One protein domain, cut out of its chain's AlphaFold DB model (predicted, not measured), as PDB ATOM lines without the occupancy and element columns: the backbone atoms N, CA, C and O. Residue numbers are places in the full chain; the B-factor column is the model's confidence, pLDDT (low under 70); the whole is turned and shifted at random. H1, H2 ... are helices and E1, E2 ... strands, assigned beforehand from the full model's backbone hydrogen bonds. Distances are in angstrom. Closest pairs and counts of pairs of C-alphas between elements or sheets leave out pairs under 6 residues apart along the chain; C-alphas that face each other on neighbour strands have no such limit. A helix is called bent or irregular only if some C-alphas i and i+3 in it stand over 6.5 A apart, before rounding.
ATOM      1  N   THR A   3      -8.079 -14.556  22.366       65.44
ATOM      2  CA  THR A   3      -7.707 -14.861  20.988       65.44
ATOM      3  C   THR A   3      -7.406 -13.562  20.265       65.44
ATOM      4  O   THR A   3      -8.209 -12.630  20.321       65.44
ATOM      5  N   ILE A   4      -6.268 -13.500  19.581       69.06
ATOM      6  CA  ILE A   4      -5.936 -12.379  18.703       69.06
ATOM      7  C   ILE A   4      -5.923 -12.878  17.267       69.06
ATOM      8  O   ILE A   4      -5.260 -13.861  16.936       69.06
ATOM      9  N   GLU A   5      -6.684 -12.199  16.416       65.75
ATOM     10  CA  GLU A   5      -6.681 -12.458  14.982       65.75
ATOM     11  C   GLU A   5      -5.518 -11.701  14.342       65.75
ATOM     12  O   GLU A   5      -5.399 -10.480  14.472       65.75
ATOM     13  N   LEU A   6      -4.644 -12.436  13.661       68.81
ATOM     14  CA  LEU A   6      -3.628 -11.847  12.802       68.81
ATOM     15  C   LEU A   6      -4.302 -11.251  11.555       68.81
ATOM     16  O   LEU A   6      -5.346 -11.750  11.117       68.81
ATOM     17  N   PRO A   7      -3.728 -10.184  10.974       64.69
ATOM     18  CA  PRO A   7      -4.296  -9.545   9.796       64.69
ATOM     19  C   PRO A   7      -4.346 -10.538   8.631       64.69
ATOM     20  O   PRO A   7      -3.510 -11.438   8.532       64.69
ATOM     21  N   GLU A   8      -5.326 -10.365   7.743       64.19
ATOM     22  CA  GLU A   8      -5.463 -11.195   6.547       64.19
ATOM     23  C   GLU A   8      -4.234 -11.027   5.648       64.19
ATOM     24  O   GLU A   8      -4.093 -10.069   4.887       64.19
ATOM     25  N   THR A   9      -3.323 -11.984   5.734       62.00
ATOM     26  CA  THR A   9      -2.211 -12.116   4.805       62.00
ATOM     27  C   THR A   9      -2.571 -13.178   3.779       62.00
ATOM     28  O   THR A   9      -2.876 -14.306   4.151       62.00
ATOM     29  N   ASN A  10      -2.454 -12.865   2.485       59.91
ATOM     30  CA  ASN A  10      -2.699 -13.793   1.362       59.91
ATOM     31  C   ASN A  10      -1.739 -15.015   1.309       59.91
ATOM     32  O   ASN A  10      -1.557 -15.614   0.251       59.91
ATOM     33  N   GLY A  11      -1.042 -15.347   2.399       65.06
ATOM     34  CA  GLY A  11      -0.028 -16.392   2.483       65.06
ATOM     35  C   GLY A  11      -0.196 -17.263   3.718       65.06
ATOM     36  O   GLY A  11      -0.774 -16.848   4.717       65.06
ATOM     37  N   ASN A  12       0.363 -18.470   3.657       75.06
ATOM     38  CA  ASN A  12       0.394 -19.375   4.797       75.06
ATOM     39  C   ASN A  12       1.488 -18.942   5.776       75.06
ATOM     40  O   ASN A  12       2.585 -18.581   5.345       75.06
ATOM     41  N   LEU A  13       1.220 -19.043   7.079       78.56
ATOM     42  CA  LEU A  13       2.229 -18.879   8.120       78.56
ATOM     43  C   LEU A  13       3.366 -19.888   7.888       78.56
ATOM     44  O   LEU A  13       3.134 -21.096   7.751       78.56
ATOM     45  N   LEU A  14       4.590 -19.384   7.791       77.69
ATOM     46  CA  LEU A  14       5.823 -20.154   7.656       77.69
ATOM     47  C   LEU A  14       6.478 -20.368   9.011       77.69
ATOM     48  O   LEU A  14       6.817 -21.499   9.353       77.69
ATOM     49  N   ASN A  15       6.643 -19.280   9.756       80.06
ATOM     50  CA  ASN A  15       7.329 -19.258  11.033       80.06
ATOM     51  C   ASN A  15       6.614 -18.301  11.984       80.06
ATOM     52  O   ASN A  15       6.062 -17.287  11.551       80.06
ATOM     53  N   LEU A  16       6.653 -18.628  13.269       84.19
ATOM     54  CA  LEU A  16       6.134 -17.796  14.335       84.19
ATOM     55  C   LEU A  16       7.126 -17.815  15.490       84.19
ATOM     56  O   LEU A  16       7.505 -18.875  15.983       84.19
ATOM     57  N   VAL A  17       7.542 -16.635  15.928       87.06
ATOM     58  CA  VAL A  17       8.404 -16.483  17.101       87.06
ATOM     59  C   VAL A  17       7.724 -15.555  18.086       87.06
ATOM     60  O   VAL A  17       7.225 -14.501  17.698       87.06
ATOM     61  N   ASP A  18       7.708 -15.958  19.349       87.62
ATOM     62  CA  ASP A  18       7.245 -15.164  20.478       87.62
ATOM     63  C   ASP A  18       8.451 -14.666  21.277       87.62
ATOM     64  O   ASP A  18       9.232 -15.456  21.817       87.62
ATOM     65  N   TYR A  19       8.603 -13.347  21.340       89.75
ATOM     66  CA  TYR A  19       9.521 -12.687  22.255       89.75
ATOM     67  C   TYR A  19       8.749 -12.142  23.454       89.75
ATOM     68  O   TYR A  19       7.984 -11.184  23.333       89.75
ATOM     69  N   GLU A  20       9.015 -12.702  24.628       90.75
ATOM     70  CA  GLU A  20       8.490 -12.220  25.901       90.75
ATOM     71  C   GLU A  20       9.498 -11.247  26.521       90.75
ATOM     72  O   GLU A  20      10.658 -11.599  26.749       90.75
ATOM     73  N   LEU A  21       9.060 -10.021  26.796       91.00
ATOM     74  CA  LEU A  21       9.847  -8.957  27.408       91.00
ATOM     75  C   LEU A  21       9.239  -8.581  28.763       91.00
ATOM     76  O   LEU A  21       8.102  -8.113  28.835       91.00
ATOM     77  N   ASP A  22      10.016  -8.751  29.832       91.69
ATOM     78  CA  ASP A  22       9.631  -8.377  31.196       91.69
ATOM     79  C   ASP A  22      10.343  -7.079  31.607       91.69
ATOM     80  O   ASP A  22      11.538  -7.079  31.919       91.69
ATOM     81  N   LEU A  23       9.604  -5.964  31.583       91.56
ATOM     82  CA  LEU A  23      10.103  -4.625  31.913       91.56
ATOM     83  C   LEU A  23      10.219  -4.378  33.426       91.56
ATOM     84  O   LEU A  23      10.764  -3.346  33.828       91.56
ATOM     85  N   LEU A  24       9.729  -5.291  34.272       90.62
ATOM     86  CA  LEU A  24       9.825  -5.159  35.728       90.62
ATOM     87  C   LEU A  24      11.247  -5.444  36.229       90.62
ATOM     88  O   LEU A  24      11.675  -4.882  37.240       90.62
ATOM     89  N   LEU A  25      11.996  -6.277  35.505       89.31
ATOM     90  CA  LEU A  25      13.360  -6.674  35.851       89.31
ATOM     91  C   LEU A  25      14.403  -5.612  35.461       89.31
ATOM     92  O   LEU A  25      14.160  -4.731  34.634       89.31
ATOM     93  N   SER A  26      15.591  -5.687  36.072       87.69
ATOM     94  CA  SER A  26      16.732  -4.813  35.769       87.69
ATOM     95  C   SER A  26      18.030  -5.634  35.635       87.69
ATOM     96  O   SER A  26      18.552  -6.083  36.655       87.69
ATOM     97  N   PRO A  27      18.570  -5.821  34.413       87.88
ATOM     98  CA  PRO A  27      17.981  -5.386  33.146       87.88
ATOM     99  C   PRO A  27      16.702  -6.183  32.820       87.88
ATOM    100  O   PRO A  27      16.562  -7.311  33.296       87.88
ATOM    101  N   PRO A  28      15.791  -5.643  31.990       91.56
ATOM    102  CA  PRO A  28      14.637  -6.398  31.512       91.56
ATOM    103  C   PRO A  28      15.040  -7.743  30.906       91.56
ATOM    104  O   PRO A  28      16.041  -7.838  30.175       91.56
ATOM    105  N   ALA A  29      14.257  -8.777  31.198       90.75
ATOM    106  CA  ALA A  29      14.475 -10.103  30.637       90.75
ATOM    107  C   ALA A  29      13.801 -10.214  29.270       90.75
ATOM    108  O   ALA A  29      12.696  -9.715  29.082       90.75
ATOM    109  N   ILE A  30      14.476 -10.882  28.333       90.50
ATOM    110  CA  ILE A  30      13.916 -11.256  27.033       90.50
ATOM    111  C   ILE A  30      13.988 -12.772  26.932       90.50
ATOM    112  O   ILE A  30      15.076 -13.342  27.057       90.50
ATOM    113  N   LYS A  31      12.851 -13.412  26.682       90.94
ATOM    114  CA  LYS A  31      12.753 -14.843  26.406       90.94
ATOM    115  C   LYS A  31      12.228 -15.038  24.990       90.94
ATOM    116  O   LYS A  31      11.279 -14.385  24.583       90.94
ATOM    117  N   GLU A  32      12.883 -15.910  24.241       89.56
ATOM    118  CA  GLU A  32      12.524 -16.255  22.866       89.56
ATOM    119  C   GLU A  32      11.924 -17.658  22.859       89.56
ATOM    120  O   GLU A  32      12.543 -18.592  23.371       89.56
ATOM    121  N   ASN A  33      10.739 -17.797  22.273       86.00
ATOM    122  CA  ASN A  33      10.058 -19.069  22.092       86.00
ATOM    123  C   ASN A  33       9.708 -19.221  20.605       86.00
ATOM    124  O   ASN A  33       8.967 -18.414  20.043       86.00
ATOM    125  N   ILE A  34      10.256 -20.245  19.949       83.00
ATOM    126  CA  ILE A  34       9.915 -20.565  18.557       83.00
ATOM    127  C   ILE A  34       8.637 -21.402  18.580       83.00
ATOM    128  O   ILE A  34       8.638 -22.501  19.132       83.00
ATOM    129  N   ILE A  35       7.563 -20.885  17.982       78.56
ATOM    130  CA  ILE A  35       6.261 -21.547  17.936       78.56
ATOM    131  C   ILE A  35       6.175 -22.356  16.644       78.56
ATOM    132  O   ILE A  35       6.244 -21.828  15.530       78.56
ATOM    133  N   VAL A  36       6.021 -23.665  16.796       69.06
ATOM    134  CA  VAL A  36       5.875 -24.601  15.678       69.06
ATOM    135  C   VAL A  36       4.400 -24.772  15.304       69.06
ATOM    136  O   VAL A  36       3.509 -24.556  16.111       69.06
ATOM    137  N   LYS A  37       4.099 -25.190  14.069       61.59
ATOM    138  CA  LYS A  37       2.704 -25.328  13.593       61.59
ATOM    139  C   LYS A  37       1.843 -26.327  14.375       61.59
ATOM    140  O   LYS A  37       0.627 -26.269  14.273       61.59
ATOM    141  N   THR A  38       2.460 -27.263  15.090       57.88
ATOM    142  CA  THR A  38       1.769 -28.248  15.937       57.88
ATOM    143  C   THR A  38       1.431 -27.707  17.324       57.88
ATOM    144  O   THR A  38       0.920 -28.453  18.152       57.88
ATOM    145  N   ASP A  39       1.776 -26.452  17.609       58.28
ATOM    146  CA  ASP A  39       1.519 -25.822  18.895       58.28
ATOM    147  C   ASP A  39       0.043 -25.411  18.995       58.28
ATOM    148  O   ASP A  39      -0.517 -24.830  18.062       58.28
ATOM    149  N   ASN A  40      -0.588 -25.680  20.139       57.84
ATOM    150  CA  ASN A  40      -2.024 -25.434  20.357       57.84
ATOM    151  C   ASN A  40      -2.392 -23.938  20.325       57.84
ATOM    152  O   ASN A  40      -3.561 -23.580  20.385       57.84
ATOM    153  N   LEU A  41      -1.384 -23.067  20.264       58.25
ATOM    154  CA  LEU A  41      -1.514 -21.617  20.258       58.25
ATOM    155  C   LEU A  41      -1.919 -21.060  18.890       58.25
ATOM    156  O   LEU A  41      -2.268 -19.886  18.817       58.25
ATOM    157  N   VAL A  42      -1.843 -21.848  17.813       63.72
ATOM    158  CA  VAL A  42      -2.102 -21.380  16.446       63.72
ATOM    159  C   VAL A  42      -3.278 -22.144  15.849       63.72
ATOM    160  O   VAL A  42      -3.154 -23.320  15.513       63.72
ATOM    161  N   SER A  43      -4.405 -21.466  15.635       61.62
ATOM    162  CA  SER A  43      -5.525 -22.008  14.861       61.62
ATOM    163  C   SER A  43      -5.674 -21.246  13.540       61.62
ATOM    164  O   SER A  43      -5.533 -20.026  13.473       61.62
ATOM    165  N   ALA A  44      -5.892 -21.969  12.440       60.22
ATOM    166  CA  ALA A  44      -6.129 -21.379  11.123       60.22
ATOM    167  C   ALA A  44      -7.575 -21.648  10.702       60.22
ATOM    168  O   ALA A  44      -8.006 -22.800  10.637       60.22
ATOM    169  N   THR A  45      -8.337 -20.600  10.397       58.19
ATOM    170  CA  THR A  45      -9.709 -20.726   9.884       58.19
ATOM    171  C   THR A  45      -9.901 -19.745   8.736       58.19
ATOM    172  O   THR A  45      -9.728 -18.543   8.913       58.19
ATOM    173  N   ASN A  46     -10.246 -20.245   7.544       56.25
ATOM    174  CA  ASN A  46     -10.523 -19.433   6.349       56.25
ATOM    175  C   ASN A  46      -9.431 -18.395   6.010       56.25
ATOM    176  O   ASN A  46      -9.732 -17.244   5.715       56.25
ATOM    177  N   GLY A  47      -8.153 -18.784   6.087       56.47
ATOM    178  CA  GLY A  47      -7.028 -17.889   5.777       56.47
ATOM    179  C   GLY A  47      -6.688 -16.870   6.872       56.47
ATOM    180  O   GLY A  47      -5.717 -16.133   6.724       56.47
ATOM    181  N   LYS A  48      -7.430 -16.855   7.987       62.62
ATOM    182  CA  LYS A  48      -7.098 -16.082   9.190       62.62
ATOM    183  C   LYS A  48      -6.354 -16.963  10.176       62.62
ATOM    184  O   LYS A  48      -6.825 -18.048  10.522       62.62
ATOM    185  N   PHE A  49      -5.206 -16.479  10.632       69.81
ATOM    186  CA  PHE A  49      -4.468 -17.094  11.726       69.81
ATOM    187  C   PHE A  49      -4.925 -16.463  13.034       69.81
ATOM    188  O   PHE A  49      -4.946 -15.239  13.170       69.81
ATOM    189  N   LYS A  50      -5.301 -17.301  13.988       71.75
ATOM    190  CA  LYS A  50      -5.640 -16.899  15.344       71.75
ATOM    191  C   LYS A  50      -4.555 -17.395  16.275       71.75
ATOM    192  O   LYS A  50      -4.127 -18.545  16.185       71.75
ATOM    193  N   LEU A  51      -4.115 -16.499  17.144       72.69
ATOM    194  CA  LEU A  51      -3.217 -16.820  18.232       72.69
ATOM    195  C   LEU A  51      -4.027 -16.871  19.525       72.69
ATOM    196  O   LEU A  51      -4.692 -15.896  19.883       72.69
ATOM    197  N   GLU A  52      -4.018 -18.018  20.188       70.75
ATOM    198  CA  GLU A  52      -4.741 -18.256  21.435       70.75
ATOM    199  C   GLU A  52      -3.769 -18.206  22.614       70.75
ATOM    200  O   GLU A  52      -2.725 -18.852  22.584       70.75
ATOM    201  N   TYR A  53      -4.097 -17.444  23.666       67.81
ATOM    202  CA  TYR A  53      -3.205 -17.261  24.814       67.81
ATOM    203  C   TYR A  53      -3.879 -17.527  26.158       67.81
ATOM    204  O   TYR A  53      -5.067 -17.248  26.366       67.81
ATOM    205  N   ASN A  54      -3.059 -17.972  27.113       61.56
ATOM    206  CA  ASN A  54      -3.399 -17.971  28.531       61.56
ATOM    207  C   ASN A  54      -3.315 -16.549  29.104       61.56
ATOM    208  O   ASN A  54      -2.312 -15.857  28.932       61.56
ATOM    209  N   ASP A  55      -4.359 -16.137  29.828       57.31
ATOM    210  CA  ASP A  55      -4.510 -14.764  30.340       57.31
ATOM    211  C   ASP A  55      -3.444 -14.384  31.387       57.31
ATOM    212  O   ASP A  55      -3.181 -13.203  31.598       57.31
ATOM    213  N   THR A  56      -2.780 -15.371  32.001       52.25
ATOM    214  CA  THR A  56      -1.683 -15.196  32.974       52.25
ATOM    215  C   THR A  56      -0.432 -14.522  32.403       52.25
ATOM    216  O   THR A  56       0.475 -14.175  33.149       52.25
ATOM    217  N   LEU A  57      -0.347 -14.342  31.084       56.44
ATOM    218  CA  LEU A  57       0.826 -13.778  30.410       56.44
ATOM    219  C   LEU A  57       0.692 -12.275  30.103       56.44
ATOM    220  O   LEU A  57       1.608 -11.694  29.526       56.44
ATOM    221  N   ILE A  58      -0.416 -11.640  30.506       67.56
ATOM    222  CA  ILE A  58      -0.716 -10.210  30.290       67.56
ATOM    223  C   ILE A  58      -0.578  -9.418  31.604       67.56
ATOM    224  O   ILE A  58      -1.307  -8.455  31.872       67.56
ATOM    225  N   ASP A  59       0.336  -9.863  32.462       81.19
ATOM    226  CA  ASP A  59       0.642  -9.161  33.698       81.19
ATOM    227  C   ASP A  59       1.237  -7.778  33.405       81.19
ATOM    228  O   ASP A  59       1.864  -7.519  32.376       81.19
ATOM    229  N   GLU A  60       1.028  -6.877  34.353       87.44
ATOM    230  CA  GLU A  60       1.589  -5.533  34.353       87.44
ATOM    231  C   GLU A  60       3.111  -5.548  34.103       87.44
ATOM    232  O   GLU A  60       3.849  -6.256  34.780       87.44
ATOM    233  N   GLY A  61       3.589  -4.749  33.147       87.12
ATOM    234  CA  GLY A  61       5.009  -4.648  32.796       87.12
ATOM    235  C   GLY A  61       5.524  -5.745  31.859       87.12
ATOM    236  O   GLY A  61       6.715  -5.739  31.541       87.12
ATOM    237  N   ARG A  62       4.664  -6.658  31.388       89.38
ATOM    238  CA  ARG A  62       5.032  -7.709  30.432       89.38
ATOM    239  C   ARG A  62       4.500  -7.423  29.035       89.38
ATOM    240  O   ARG A  62       3.355  -7.005  28.855       89.38
ATOM    241  N   LEU A  63       5.356  -7.665  28.047       88.12
ATOM    242  CA  LEU A  63       5.059  -7.536  26.626       88.12
ATOM    243  C   LEU A  63       5.368  -8.853  25.914       88.12
ATOM    244  O   LEU A  63       6.401  -9.470  26.155       88.12
ATOM    245  N   LYS A  64       4.495  -9.236  24.992       87.00
ATOM    246  CA  LYS A  64       4.717 -10.254  23.975       87.00
ATOM    247  C   LYS A  64       4.860  -9.591  22.621       87.00
ATOM    248  O   LYS A  64       4.102  -8.683  22.276       87.00
ATOM    249  N   ILE A  65       5.841 -10.041  21.859       87.31
ATOM    250  CA  ILE A  65       6.129  -9.544  20.521       87.31
ATOM    251  C   ILE A  65       6.194 -10.757  19.605       87.31
ATOM    252  O   ILE A  65       7.170 -11.505  19.603       87.31
ATOM    253  N   PHE A  66       5.135 -10.940  18.830       85.38
ATOM    254  CA  PHE A  66       5.006 -12.017  17.867       85.38
ATOM    255  C   PHE A  66       5.508 -11.576  16.508       85.38
ATOM    256  O   PHE A  66       5.091 -10.543  15.977       85.38
ATOM    257  N   ILE A  67       6.357 -12.408  15.925       86.12
ATOM    258  CA  ILE A  67       6.900 -12.230  14.587       86.12
ATOM    259  C   ILE A  67       6.372 -13.371  13.733       86.12
ATOM    260  O   ILE A  67       6.733 -14.528  13.946       86.12
ATOM    261  N   CYS A  68       5.492 -13.038  12.795       83.38
ATOM    262  CA  CYS A  68       4.805 -13.991  11.930       83.38
ATOM    263  C   CYS A  68       5.340 -13.845  10.506       83.38
ATOM    264  O   CYS A  68       5.119 -12.812   9.875       83.38
ATOM    265  N   ASP A  69       6.019 -14.860   9.982       81.69
ATOM    266  CA  ASP A  69       6.485 -14.886   8.593       81.69
ATOM    267  C   ASP A  69       5.494 -15.634   7.706       81.69
ATOM    268  O   ASP A  69       4.975 -16.678   8.101       81.69
ATOM    269  N   PHE A  70       5.285 -15.165   6.474       80.44
ATOM    270  CA  PHE A  70       4.343 -15.776   5.535       80.44
ATOM    271  C   PHE A  70       5.007 -16.198   4.226       80.44
ATOM    272  O   PHE A  70       5.979 -15.593   3.771       80.44
ATOM    273  N   THR A  71       4.426 -17.198   3.555       78.62
ATOM    274  CA  THR A  71       4.895 -17.699   2.245       78.62
ATOM    275  C   THR A  71       4.933 -16.634   1.153       78.62
ATOM    276  O   THR A  71       5.648 -16.785   0.169       78.62
ATOM    277  N   THR A  72       4.183 -15.546   1.314       77.94
ATOM    278  CA  THR A  72       4.153 -14.407   0.388       77.94
ATOM    279  C   THR A  72       5.404 -13.529   0.458       77.94
ATOM    280  O   THR A  72       5.533 -12.605  -0.345       77.94
ATOM    281  N   GLY A  73       6.310 -13.767   1.414       77.38
ATOM    282  CA  GLY A  73       7.459 -12.899   1.694       77.38
ATOM    283  C   GLY A  73       7.106 -11.674   2.546       77.38
ATOM    284  O   GLY A  73       7.952 -10.816   2.789       77.38
ATOM    285  N   LYS A  74       5.861 -11.578   3.018       80.56
ATOM    286  CA  LYS A  74       5.445 -10.599   4.025       80.56
ATOM    287  C   LYS A  74       5.731 -11.126   5.426       80.56
ATOM    288  O   LYS A  74       5.804 -12.338   5.635       80.56
ATOM    289  N   TYR A  75       5.844 -10.217   6.385       81.56
ATOM    290  CA  TYR A  75       5.831 -10.564   7.800       81.56
ATOM    291  C   TYR A  75       4.938  -9.608   8.583       81.56
ATOM    292  O   TYR A  75       4.739  -8.459   8.189       81.56
ATOM    293  N   CYS A  76       4.382 -10.096   9.681       82.25
ATOM    294  CA  CYS A  76       3.569  -9.314  10.597       82.25
ATOM    295  C   CYS A  76       4.240  -9.284  11.962       82.25
ATOM    296  O   CYS A  76       4.709 -10.309  12.460       82.25
ATOM    297  N   ILE A  77       4.248  -8.105  12.567       83.38
ATOM    298  CA  ILE A  77       4.658  -7.903  13.946       83.38
ATOM    299  C   ILE A  77       3.417  -7.586  14.747       83.38
ATOM    300  O   ILE A  77       2.700  -6.628  14.447       83.38
ATOM    301  N   HIS A  78       3.175  -8.397  15.761       84.25
ATOM    302  CA  HIS A  78       2.097  -8.183  16.696       84.25
ATOM    303  C   HIS A  78       2.664  -7.981  18.101       84.25
ATOM    304  O   HIS A  78       3.343  -8.849  18.636       84.25
ATOM    305  N   ILE A  79       2.407  -6.812  18.680       85.19
ATOM    306  CA  ILE A  79       2.820  -6.448  20.032       85.19
ATOM    307  C   ILE A  79       1.583  -6.493  20.914       85.19
ATOM    308  O   ILE A  79       0.566  -5.872  20.592       85.19
ATOM    309  N   TYR A  80       1.691  -7.195  22.032       85.75
ATOM    310  CA  TYR A  80       0.619  -7.322  22.998       85.75
ATOM    311  C   TYR A  80       1.142  -7.269  24.428       85.75
ATOM    312  O   TYR A  80       2.176  -7.854  24.722       85.75
ATOM    313  N   GLY A  81       0.447  -6.606  25.344       86.75
ATOM    314  CA  GLY A  81       0.803  -6.658  26.760       86.75
ATOM    315  C   GLY A  81       0.083  -5.620  27.599       86.75
ATOM    316  O   GLY A  81      -0.863  -4.985  27.134       86.75
ATOM    317  N   LYS A  82       0.528  -5.440  28.844       86.69
ATOM    318  CA  LYS A  82      -0.104  -4.517  29.792       86.69
ATOM    319  C   LYS A  82       0.925  -3.616  30.449       86.69
ATOM    320  O   LYS A  82       1.880  -4.089  31.052       86.69
ATOM    321  N   ILE A  83       0.707  -2.309  30.346       83.31
ATOM    322  CA  ILE A  83       1.558  -1.277  30.923       83.31
ATOM    323  C   ILE A  83       0.712  -0.272  31.706       83.31
ATOM    324  O   ILE A  83      -0.176   0.385  31.167       83.31
ATOM    325  N   LYS A  84       1.026  -0.122  32.986       78.38
ATOM    326  CA  LYS A  84       0.376   0.715  34.001       78.38
ATOM    327  C   LYS A  84      -1.146   0.624  33.955       78.38
ATOM    328  O   LYS A  84      -1.846   1.632  33.956       78.38
ATOM    329  N   GLY A  85      -1.660  -0.602  33.887       81.19
ATOM    330  CA  GLY A  85      -3.092  -0.885  33.812       81.19
ATOM    331  C   GLY A  85      -3.711  -0.727  32.421       81.19
ATOM    332  O   GLY A  85      -4.871  -1.098  32.255       81.19
ATOM    333  N   LYS A  86      -2.967  -0.235  31.422       82.44
ATOM    334  CA  LYS A  86      -3.424  -0.101  30.033       82.44
ATOM    335  C   LYS A  86      -2.917  -1.256  29.188       82.44
ATOM    336  O   LYS A  86      -1.732  -1.576  29.210       82.44
ATOM    337  N   GLU A  87      -3.807  -1.860  28.419       83.62
ATOM    338  CA  GLU A  87      -3.406  -2.851  27.427       83.62
ATOM    339  C   GLU A  87      -2.800  -2.147  26.209       83.62
ATOM    340  O   GLU A  87      -3.322  -1.137  25.734       83.62
ATOM    341  N   ILE A  88      -1.676  -2.672  25.729       82.06
ATOM    342  CA  ILE A  88      -1.056  -2.278  24.468       82.06
ATOM    343  C   ILE A  88      -1.343  -3.396  23.481       82.06
ATOM    344  O   ILE A  88      -1.035  -4.557  23.747       82.06
ATOM    345  N   GLN A  89      -1.919  -3.036  22.340       83.38
ATOM    346  CA  GLN A  89      -2.159  -3.948  21.236       83.38
ATOM    347  C   GLN A  89      -1.809  -3.229  19.939       83.38
ATOM    348  O   GLN A  89      -2.453  -2.249  19.576       83.38
ATOM    349  N   SER A  90      -0.791  -3.722  19.241       82.50
ATOM    350  CA  SER A  90      -0.362  -3.170  17.959       82.50
ATOM    351  C   SER A  90      -0.115  -4.297  16.971       82.50
ATOM    352  O   SER A  90       0.387  -5.362  17.331       82.50
ATOM    353  N   VAL A  91      -0.500  -4.087  15.720       81.56
ATOM    354  CA  VAL A  91      -0.323  -5.042  14.624       81.56
ATOM    355  C   VAL A  91       0.172  -4.257  13.424       81.56
ATOM    356  O   VAL A  91      -0.495  -3.314  12.995       81.56
ATOM    357  N   LYS A  92       1.320  -4.641  12.865       81.44
ATOM    358  CA  LYS A  92       1.830  -4.055  11.622       81.44
ATOM    359  C   LYS A  92       2.357  -5.110  10.666       81.44
ATOM    360  O   LYS A  92       3.126  -5.986  11.048       81.44
ATOM    361  N   GLU A  93       1.954  -4.976   9.408       82.81
ATOM    362  CA  GLU A  93       2.467  -5.762   8.292       82.81
ATOM    363  C   GLU A  93       3.639  -5.029   7.630       82.81
ATOM    364  O   GLU A  93       3.586  -3.818   7.402       82.81
ATOM    365  N   PHE A  94       4.667  -5.784   7.267       81.06
ATOM    366  CA  PHE A  94       5.834  -5.313   6.542       81.06
ATOM    367  C   PHE A  94       6.133  -6.227   5.352       81.06
ATOM    368  O   PHE A  94       5.793  -7.417   5.326       81.06
ATOM    369  N   ARG A  95       6.807  -5.669   4.344       78.00
ATOM    370  CA  ARG A  95       7.358  -6.452   3.236       78.00
ATOM    371  C   ARG A  95       8.751  -6.915   3.636       78.00
ATOM    372  O   ARG A  95       9.602  -6.084   3.925       78.00
ATOM    373  N   GLY A  96       8.964  -8.224   3.670       69.88
ATOM    374  CA  GLY A  96      10.284  -8.787   3.908       69.88
ATOM    375  C   GLY A  96      11.162  -8.668   2.673       69.88
ATOM    376  O   GLY A  96      10.681  -8.685   1.536       69.88
ATOM    377  N   ASP A  97      12.465  -8.586   2.906       67.44
ATOM    378  CA  ASP A  97      13.441  -8.738   1.841       67.44
ATOM    379  C   ASP A  97      13.425 -10.190   1.342       67.44
ATOM    380  O   ASP A  97      13.545 -11.127   2.138       67.44
ATOM    381  N   LYS A  98      13.264 -10.396   0.027       59.12
ATOM    382  CA  LYS A  98      13.101 -11.737  -0.574       59.12
ATOM    383  C   LYS A  98      14.299 -12.658  -0.316       59.12
ATOM    384  O   LYS A  98      14.157 -13.872  -0.424       59.12
ATOM    385  N   ASN A  99      15.449 -12.082   0.037       58.41
ATOM    386  CA  ASN A  99      16.710 -12.789   0.242       58.41
ATOM    387  C   ASN A  99      17.082 -12.990   1.723       58.41
ATOM    388  O   ASN A  99      18.084 -13.643   2.013       58.41
ATOM    389  N   SER A 100      16.317 -12.437   2.669       66.25
ATOM    390  CA  SER A 100      16.619 -12.576   4.097       66.25
ATOM    391  C   SER A 100      15.989 -13.854   4.647       66.25
ATOM    392  O   SER A 100      14.766 -14.005   4.648       66.25
ATOM    393  N   SER A 101      16.814 -14.790   5.124       73.25
ATOM    394  CA  SER A 101      16.301 -15.996   5.778       73.25
ATOM    395  C   SER A 101      15.570 -15.640   7.080       73.25
ATOM    396  O   SER A 101      15.949 -14.694   7.779       73.25
ATOM    397  N   ALA A 102      14.545 -16.421   7.444       72.06
ATOM    398  CA  ALA A 102      13.820 -16.247   8.710       72.06
ATOM    399  C   ALA A 102      14.783 -16.217   9.915       72.06
ATOM    400  O   ALA A 102      14.632 -15.405  10.824       72.06
ATOM    401  N   THR A 103      15.847 -17.024   9.868       75.19
ATOM    402  CA  THR A 103      16.914 -17.044  10.874       75.19
ATOM    403  C   THR A 103      17.620 -15.694  11.013       75.19
ATOM    404  O   THR A 103      17.777 -15.201  12.128       75.19
ATOM    405  N   ILE A 104      18.024 -15.064   9.904       80.00
ATOM    406  CA  ILE A 104      18.706 -13.757   9.932       80.00
ATOM    407  C   ILE A 104      17.768 -12.678  10.481       80.00
ATOM    408  O   ILE A 104      18.185 -11.849  11.293       80.00
ATOM    409  N   LYS A 105      16.494 -12.706  10.080       79.50
ATOM    410  CA  LYS A 105      15.478 -11.770  10.573       79.50
ATOM    411  C   LYS A 105      15.290 -11.883  12.088       79.50
ATOM    412  O   LYS A 105      15.362 -10.870  12.781       79.50
ATOM    413  N   ASN A 106      15.140 -13.100  12.607       78.56
ATOM    414  CA  ASN A 106      14.979 -13.343  14.044       78.56
ATOM    415  C   ASN A 106      16.203 -12.874  14.841       78.56
ATOM    416  O   ASN A 106      16.057 -12.203  15.861       78.56
ATOM    417  N   ILE A 107      17.419 -13.121  14.337       83.44
ATOM    418  CA  ILE A 107      18.655 -12.611  14.954       83.44
ATOM    419  C   ILE A 107      18.638 -11.079  15.040       83.44
ATOM    420  O   ILE A 107      18.958 -10.520  16.092       83.44
ATOM    421  N   ARG A 108      18.240 -10.388  13.963       83.81
ATOM    422  CA  ARG A 108      18.145  -8.918  13.946       83.81
ATOM    423  C   ARG A 108      17.102  -8.402  14.936       83.81
ATOM    424  O   ARG A 108      17.392  -7.470  15.680       83.81
ATOM    425  N   ILE A 109      15.927  -9.024  14.994       84.81
ATOM    426  CA  ILE A 109      14.864  -8.661  15.944       84.81
ATOM    427  C   ILE A 109      15.352  -8.825  17.379       84.81
ATOM    428  O   ILE A 109      15.273  -7.887  18.172       84.81
ATOM    429  N   LYS A 110      15.931  -9.983  17.706       87.38
ATOM    430  CA  LYS A 110      16.497 -10.250  19.030       87.38
ATOM    431  C   LYS A 110      17.555  -9.218  19.408       87.38
ATOM    432  O   LYS A 110      17.530  -8.697  20.521       87.38
ATOM    433  N   TYR A 111      18.448  -8.878  18.477       88.62
ATOM    434  CA  TYR A 111      19.444  -7.827  18.675       88.62
ATOM    435  C   TYR A 111      18.785  -6.478  18.999       88.62
ATOM    436  O   TYR A 111      19.140  -5.855  20.003       88.62
ATOM    437  N   ILE A 112      17.790  -6.054  18.215       87.38
ATOM    438  CA  ILE A 112      17.043  -4.803  18.430       87.38
ATOM    439  C   ILE A 112      16.385  -4.781  19.813       87.38
ATOM    440  O   ILE A 112      16.503  -3.785  20.531       87.38
ATOM    441  N   LEU A 113      15.727  -5.871  20.214       89.88
ATOM    442  CA  LEU A 113      15.062  -5.967  21.514       89.88
ATOM    443  C   LEU A 113      16.067  -5.871  22.666       89.88
ATOM    444  O   LEU A 113      15.852  -5.098  23.599       89.88
ATOM    445  N   VAL A 114      17.199  -6.578  22.578       91.25
ATOM    446  CA  VAL A 114      18.267  -6.529  23.593       91.25
ATOM    447  C   VAL A 114      18.815  -5.114  23.773       91.25
ATOM    448  O   VAL A 114      19.048  -4.700  24.909       91.25
ATOM    449  N   HIS A 115      18.983  -4.360  22.687       90.00
ATOM    450  CA  HIS A 115      19.500  -2.989  22.745       90.00
ATOM    451  C   HIS A 115      18.429  -1.973  23.161       90.00
ATOM    452  O   HIS A 115      18.741  -0.972  23.803       90.00
ATOM    453  N   SER A 116      17.156  -2.252  22.875       89.81
ATOM    454  CA  SER A 116      16.035  -1.373  23.231       89.81
ATOM    455  C   SER A 116      15.546  -1.565  24.666       89.81
ATOM    456  O   SER A 116      14.925  -0.662  25.222       89.81
ATOM    457  N   ARG A 117      15.819  -2.711  25.302       90.88
ATOM    458  CA  ARG A 117      15.174  -3.111  26.566       90.88
ATOM    459  C   ARG A 117      15.280  -2.081  27.693       90.88
ATOM    460  O   ARG A 117      14.292  -1.812  28.368       90.88
ATOM    461  N   ASN A 118      16.440  -1.447  27.867       91.62
ATOM    462  CA  ASN A 118      16.626  -0.441  28.917       91.62
ATOM    463  C   ASN A 118      15.835   0.841  28.626       91.62
ATOM    464  O   ASN A 118      15.260   1.419  29.541       91.62
ATOM    465  N   ILE A 119      15.758   1.246  27.355       91.44
ATOM    466  CA  ILE A 119      14.959   2.397  26.916       91.44
ATOM    467  C   ILE A 119      13.469   2.117  27.148       91.44
ATOM    468  O   ILE A 119      12.774   2.930  27.752       91.44
ATOM    469  N   LEU A 120      12.997   0.928  26.761       91.19
ATOM    470  CA  LEU A 120      11.610   0.499  26.979       91.19
ATOM    471  C   LEU A 120      11.254   0.468  28.470       91.19
ATOM    472  O   LEU A 120      10.162   0.883  28.855       91.19
ATOM    473  N   ARG A 121      12.193   0.048  29.326       91.75
ATOM    474  CA  ARG A 121      12.021   0.110  30.781       91.75
ATOM    475  C   ARG A 121      11.946   1.546  31.297       91.75
ATOM    476  O   ARG A 121      11.143   1.822  32.182       91.75
ATOM    477  N   THR A 122      12.750   2.462  30.764       91.12
ATOM    478  CA  THR A 122      12.654   3.886  31.116       91.12
ATOM    479  C   THR A 122      11.273   4.438  30.771       91.12
ATOM    480  O   THR A 122      10.648   5.046  31.637       91.12
ATOM    481  N   TYR A 123      10.752   4.151  29.572       90.81
ATOM    482  CA  TYR A 123       9.394   4.548  29.182       90.81
ATOM    483  C   TYR A 123       8.315   3.928  30.075       90.81
ATOM    484  O   TYR A 123       7.356   4.597  30.457       90.81
ATOM    485  N   TYR A 124       8.493   2.665  30.466       90.06
ATOM    486  CA  TYR A 124       7.619   2.001  31.431       90.06
ATOM    487  C   TYR A 124       7.599   2.723  32.786       90.06
ATOM    488  O   TYR A 124       6.528   3.000  33.331       90.06
ATOM    489  N   LEU A 125       8.772   3.070  33.324       89.56
ATOM    490  CA  LEU A 125       8.878   3.787  34.595       89.56
ATOM    491  C   LEU A 125       8.322   5.213  34.518       89.56
ATOM    492  O   LEU A 125       7.719   5.671  35.487       89.56
ATOM    493  N   SER A 126       8.467   5.890  33.378       88.81
ATOM    494  CA  SER A 126       7.895   7.220  33.143       88.81
ATOM    495  C   SER A 126       6.411   7.191  32.761       88.81
ATOM    496  O   SER A 126       5.840   8.240  32.479       88.81
ATOM    497  N   SER A 127       5.772   6.013  32.762       81.94
ATOM    498  CA  SER A 127       4.365   5.816  32.375       81.94
ATOM    499  C   SER A 127       4.032   6.282  30.948       81.94
ATOM    500  O   SER A 127       2.890   6.636  30.652       81.94
ATOM    501  N   ASP A 128       5.015   6.255  30.047       83.62
ATOM    502  CA  ASP A 128       4.862   6.669  28.653       83.62
ATOM    503  C   ASP A 128       4.607   5.459  27.743       83.62
ATOM    504  O   ASP A 128       5.480   4.957  27.030       83.62
ATOM    505  N   THR A 129       3.366   4.968  27.779       78.19
ATOM    506  CA  THR A 129       2.926   3.817  26.974       78.19
ATOM    507  C   THR A 129       3.052   4.065  25.475       78.19
ATOM    508  O   THR A 129       3.328   3.137  24.717       78.19
ATOM    509  N   ARG A 130       2.869   5.317  25.036       83.44
ATOM    510  CA  ARG A 130       2.928   5.689  23.620       83.44
ATOM    511  C   ARG A 130       4.357   5.592  23.093       83.44
ATOM    512  O   ARG A 130       4.554   5.119  21.975       83.44
ATOM    513  N   SER A 131       5.345   5.983  23.893       85.62
ATOM    514  CA  SER A 131       6.757   5.839  23.526       85.62
ATOM    515  C   SER A 131       7.195   4.379  23.422       85.62
ATOM    516  O   SER A 131       7.958   4.060  22.516       85.62
ATOM    517  N   ILE A 132       6.667   3.468  24.252       84.44
ATOM    518  CA  ILE A 132       6.924   2.019  24.113       84.44
ATOM    519  C   ILE A 132       6.440   1.511  22.751       84.44
ATOM    520  O   ILE A 132       7.215   0.902  22.011       84.44
ATOM    521  N   GLU A 133       5.176   1.777  22.408       80.31
ATOM    522  CA  GLU A 133       4.596   1.321  21.142       80.31
ATOM    523  C   GLU A 133       5.324   1.941  19.943       80.31
ATOM    524  O   GLU A 133       5.730   1.219  19.030       80.31
ATOM    525  N   ASN A 134       5.558   3.256  19.964       84.44
ATOM    526  CA  ASN A 134       6.273   3.958  18.901       84.44
ATOM    527  C   ASN A 134       7.701   3.435  18.723       84.44
ATOM    528  O   ASN A 134       8.128   3.224  17.589       84.44
ATOM    529  N   HIS A 135       8.432   3.203  19.818       87.25
ATOM    530  CA  HIS A 135       9.808   2.708  19.772       87.25
ATOM    531  C   HIS A 135       9.853   1.313  19.162       87.25
ATOM    532  O   HIS A 135      10.530   1.105  18.159       87.25
ATOM    533  N   LEU A 136       9.080   0.365  19.698       83.00
ATOM    534  CA  LEU A 136       9.038  -0.999  19.162       83.00
ATOM    535  C   LEU A 136       8.640  -1.007  17.687       83.00
ATOM    536  O   LEU A 136       9.278  -1.653  16.862       83.00
ATOM    537  N   THR A 137       7.625  -0.232  17.335       76.81
ATOM    538  CA  THR A 137       7.104  -0.209  15.975       76.81
ATOM    539  C   THR A 137       8.058   0.452  14.980       76.81
ATOM    540  O   THR A 137       8.215  -0.042  13.866       76.81
ATOM    541  N   SER A 138       8.707   1.555  15.363       79.75
ATOM    542  CA  SER A 138       9.688   2.246  14.521       79.75
ATOM    543  C   SER A 138      10.919   1.375  14.293       79.75
ATOM    544  O   SER A 138      11.353   1.213  13.156       79.75
ATOM    545  N   PHE A 139      11.468   0.773  15.347       73.50
ATOM    546  CA  PHE A 139      12.694  -0.021  15.242       73.50
ATOM    547  C   PHE A 139      12.482  -1.357  14.536       73.50
ATOM    548  O   PHE A 139      13.372  -1.837  13.843       73.50
ATOM    549  N   LEU A 140      11.303  -1.958  14.670       69.62
ATOM    550  CA  LEU A 140      11.001  -3.188  13.953       69.62
ATOM    551  C   LEU A 140      10.542  -2.937  12.503       69.62
ATOM    552  O   LEU A 140      10.479  -3.874  11.719       69.62
ATOM    553  N   SER A 141      10.279  -1.683  12.115       69.31
ATOM    554  CA  SER A 141       9.993  -1.320  10.719       69.31
ATOM    555  C   SER A 141      11.234  -1.187   9.833       69.31
ATOM    556  O   SER A 141      11.107  -1.152   8.612       69.31
ATOM    557  N   THR A 142      12.432  -1.121  10.424       65.69
ATOM    558  CA  THR A 142      13.711  -1.004   9.696       65.69
ATOM    559  C   THR A 142      14.329  -2.363   9.331       65.69
ATOM    560  O   THR A 142      15.518  -2.427   9.017       65.69
TER     561      THR A 142
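Overview. This is residues 3 to 142 of the 143 residues of an uncharacterized protein of Bacteroidetes bacterium (UniProt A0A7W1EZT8). A twisted sheet of five strands has its two helices side by side over one face, while a small three-stranded sheet lies over part of the other face, coming near it at E2 and E5. The first helix, H1, is bent, and its second arm, H1b, folds round to make a helical hairpin with H2. The 140 printed residues hold eight named strands followed by two named helices. The large sheet runs E3, E2, E6, E7, E8 and the small one E1, E5, E4, both antiparallel; the class is mixed, helices and strands. The whole is compact, with a radius of gyration of the C-alphas of 14.6 A and spans of 40 by 32 by 22 A.

Along the chain. In the large sheet, E3 is residues 29 to 35, E2 residues 13 to 22, 26.4 A long, E6 residues 62 to 70, 26.2 A, E7 residues 74 to 83, 28.7 A, and E8 residues 86 to 95, 29.6 A. The small sheet has E1, residues 3 to 5, from C-alpha 3 at (-7.707, -14.861, 20.988), E5, residues 48 to 53, and E4, residues 42 to 45. H1, residues 102 to 125, was assigned as one helix by its hydrogen bonds but is bent: C-alphas 115 and 118 are 7.3 A apart. Its arms are H1a, residues 102 to 115, 20.1 A, and H1b, residues 118 to 125. H2, residues 129 to 140, 16.8 A, ends at C-alpha 140 at (11.001, -3.188, 13.953).

Arrangement. E6, E7 and E8 form a meander, each strand the antiparallel neighbour of the one before; N 66 and O 78 are 2.8 A apart, N 79 and O 90 2.8 A. E2 has N 19 and O 65 of E6 at 2.9 A, and in the hairpin of E2 and E3 N 20 and O 31 are at 2.8 A, each within hydrogen-bond range. H1a and H2 lie on the same face, two layers with the sheet: H1a over E2 and E6 at a height of 9.1 A, H2 over E7 and E8 at 9.3 A, both along the strands. H1b only grazes the sheet, and touches H2 at Leu 120 and Ile 132, closest C-alphas 5.7 A, a shallow tilt of 20 degrees, opposite ways. H1a and H2 only just touch, with 3 pairs of C-alphas within 8 A, the closest Ile 109 and Leu 140 at 7.0 A. In H1a, H1b and H2 every O i to N i+4 pair is within hydrogen-bond range. In the small sheet N 4 and O 51 are 2.9 A apart, N 50 and O 43 of the hairpin of E4 and E5 2.8 A. The closest C-alphas of E2 and E5, Leu 13 and Phe 49, are 7.8 A apart; E4 and E6 are apart.

Size, cuts and confidence. The two C-alphas farthest apart, Ser 26 and Asn 46, are 42.7 A apart. The printed part has no cut, and no link is long. Mean pLDDT of the printed part is 78.6; residues 3 to 11, 36 to 49, 53 to 58, 96 to 100 and 140 to 142 are under 70.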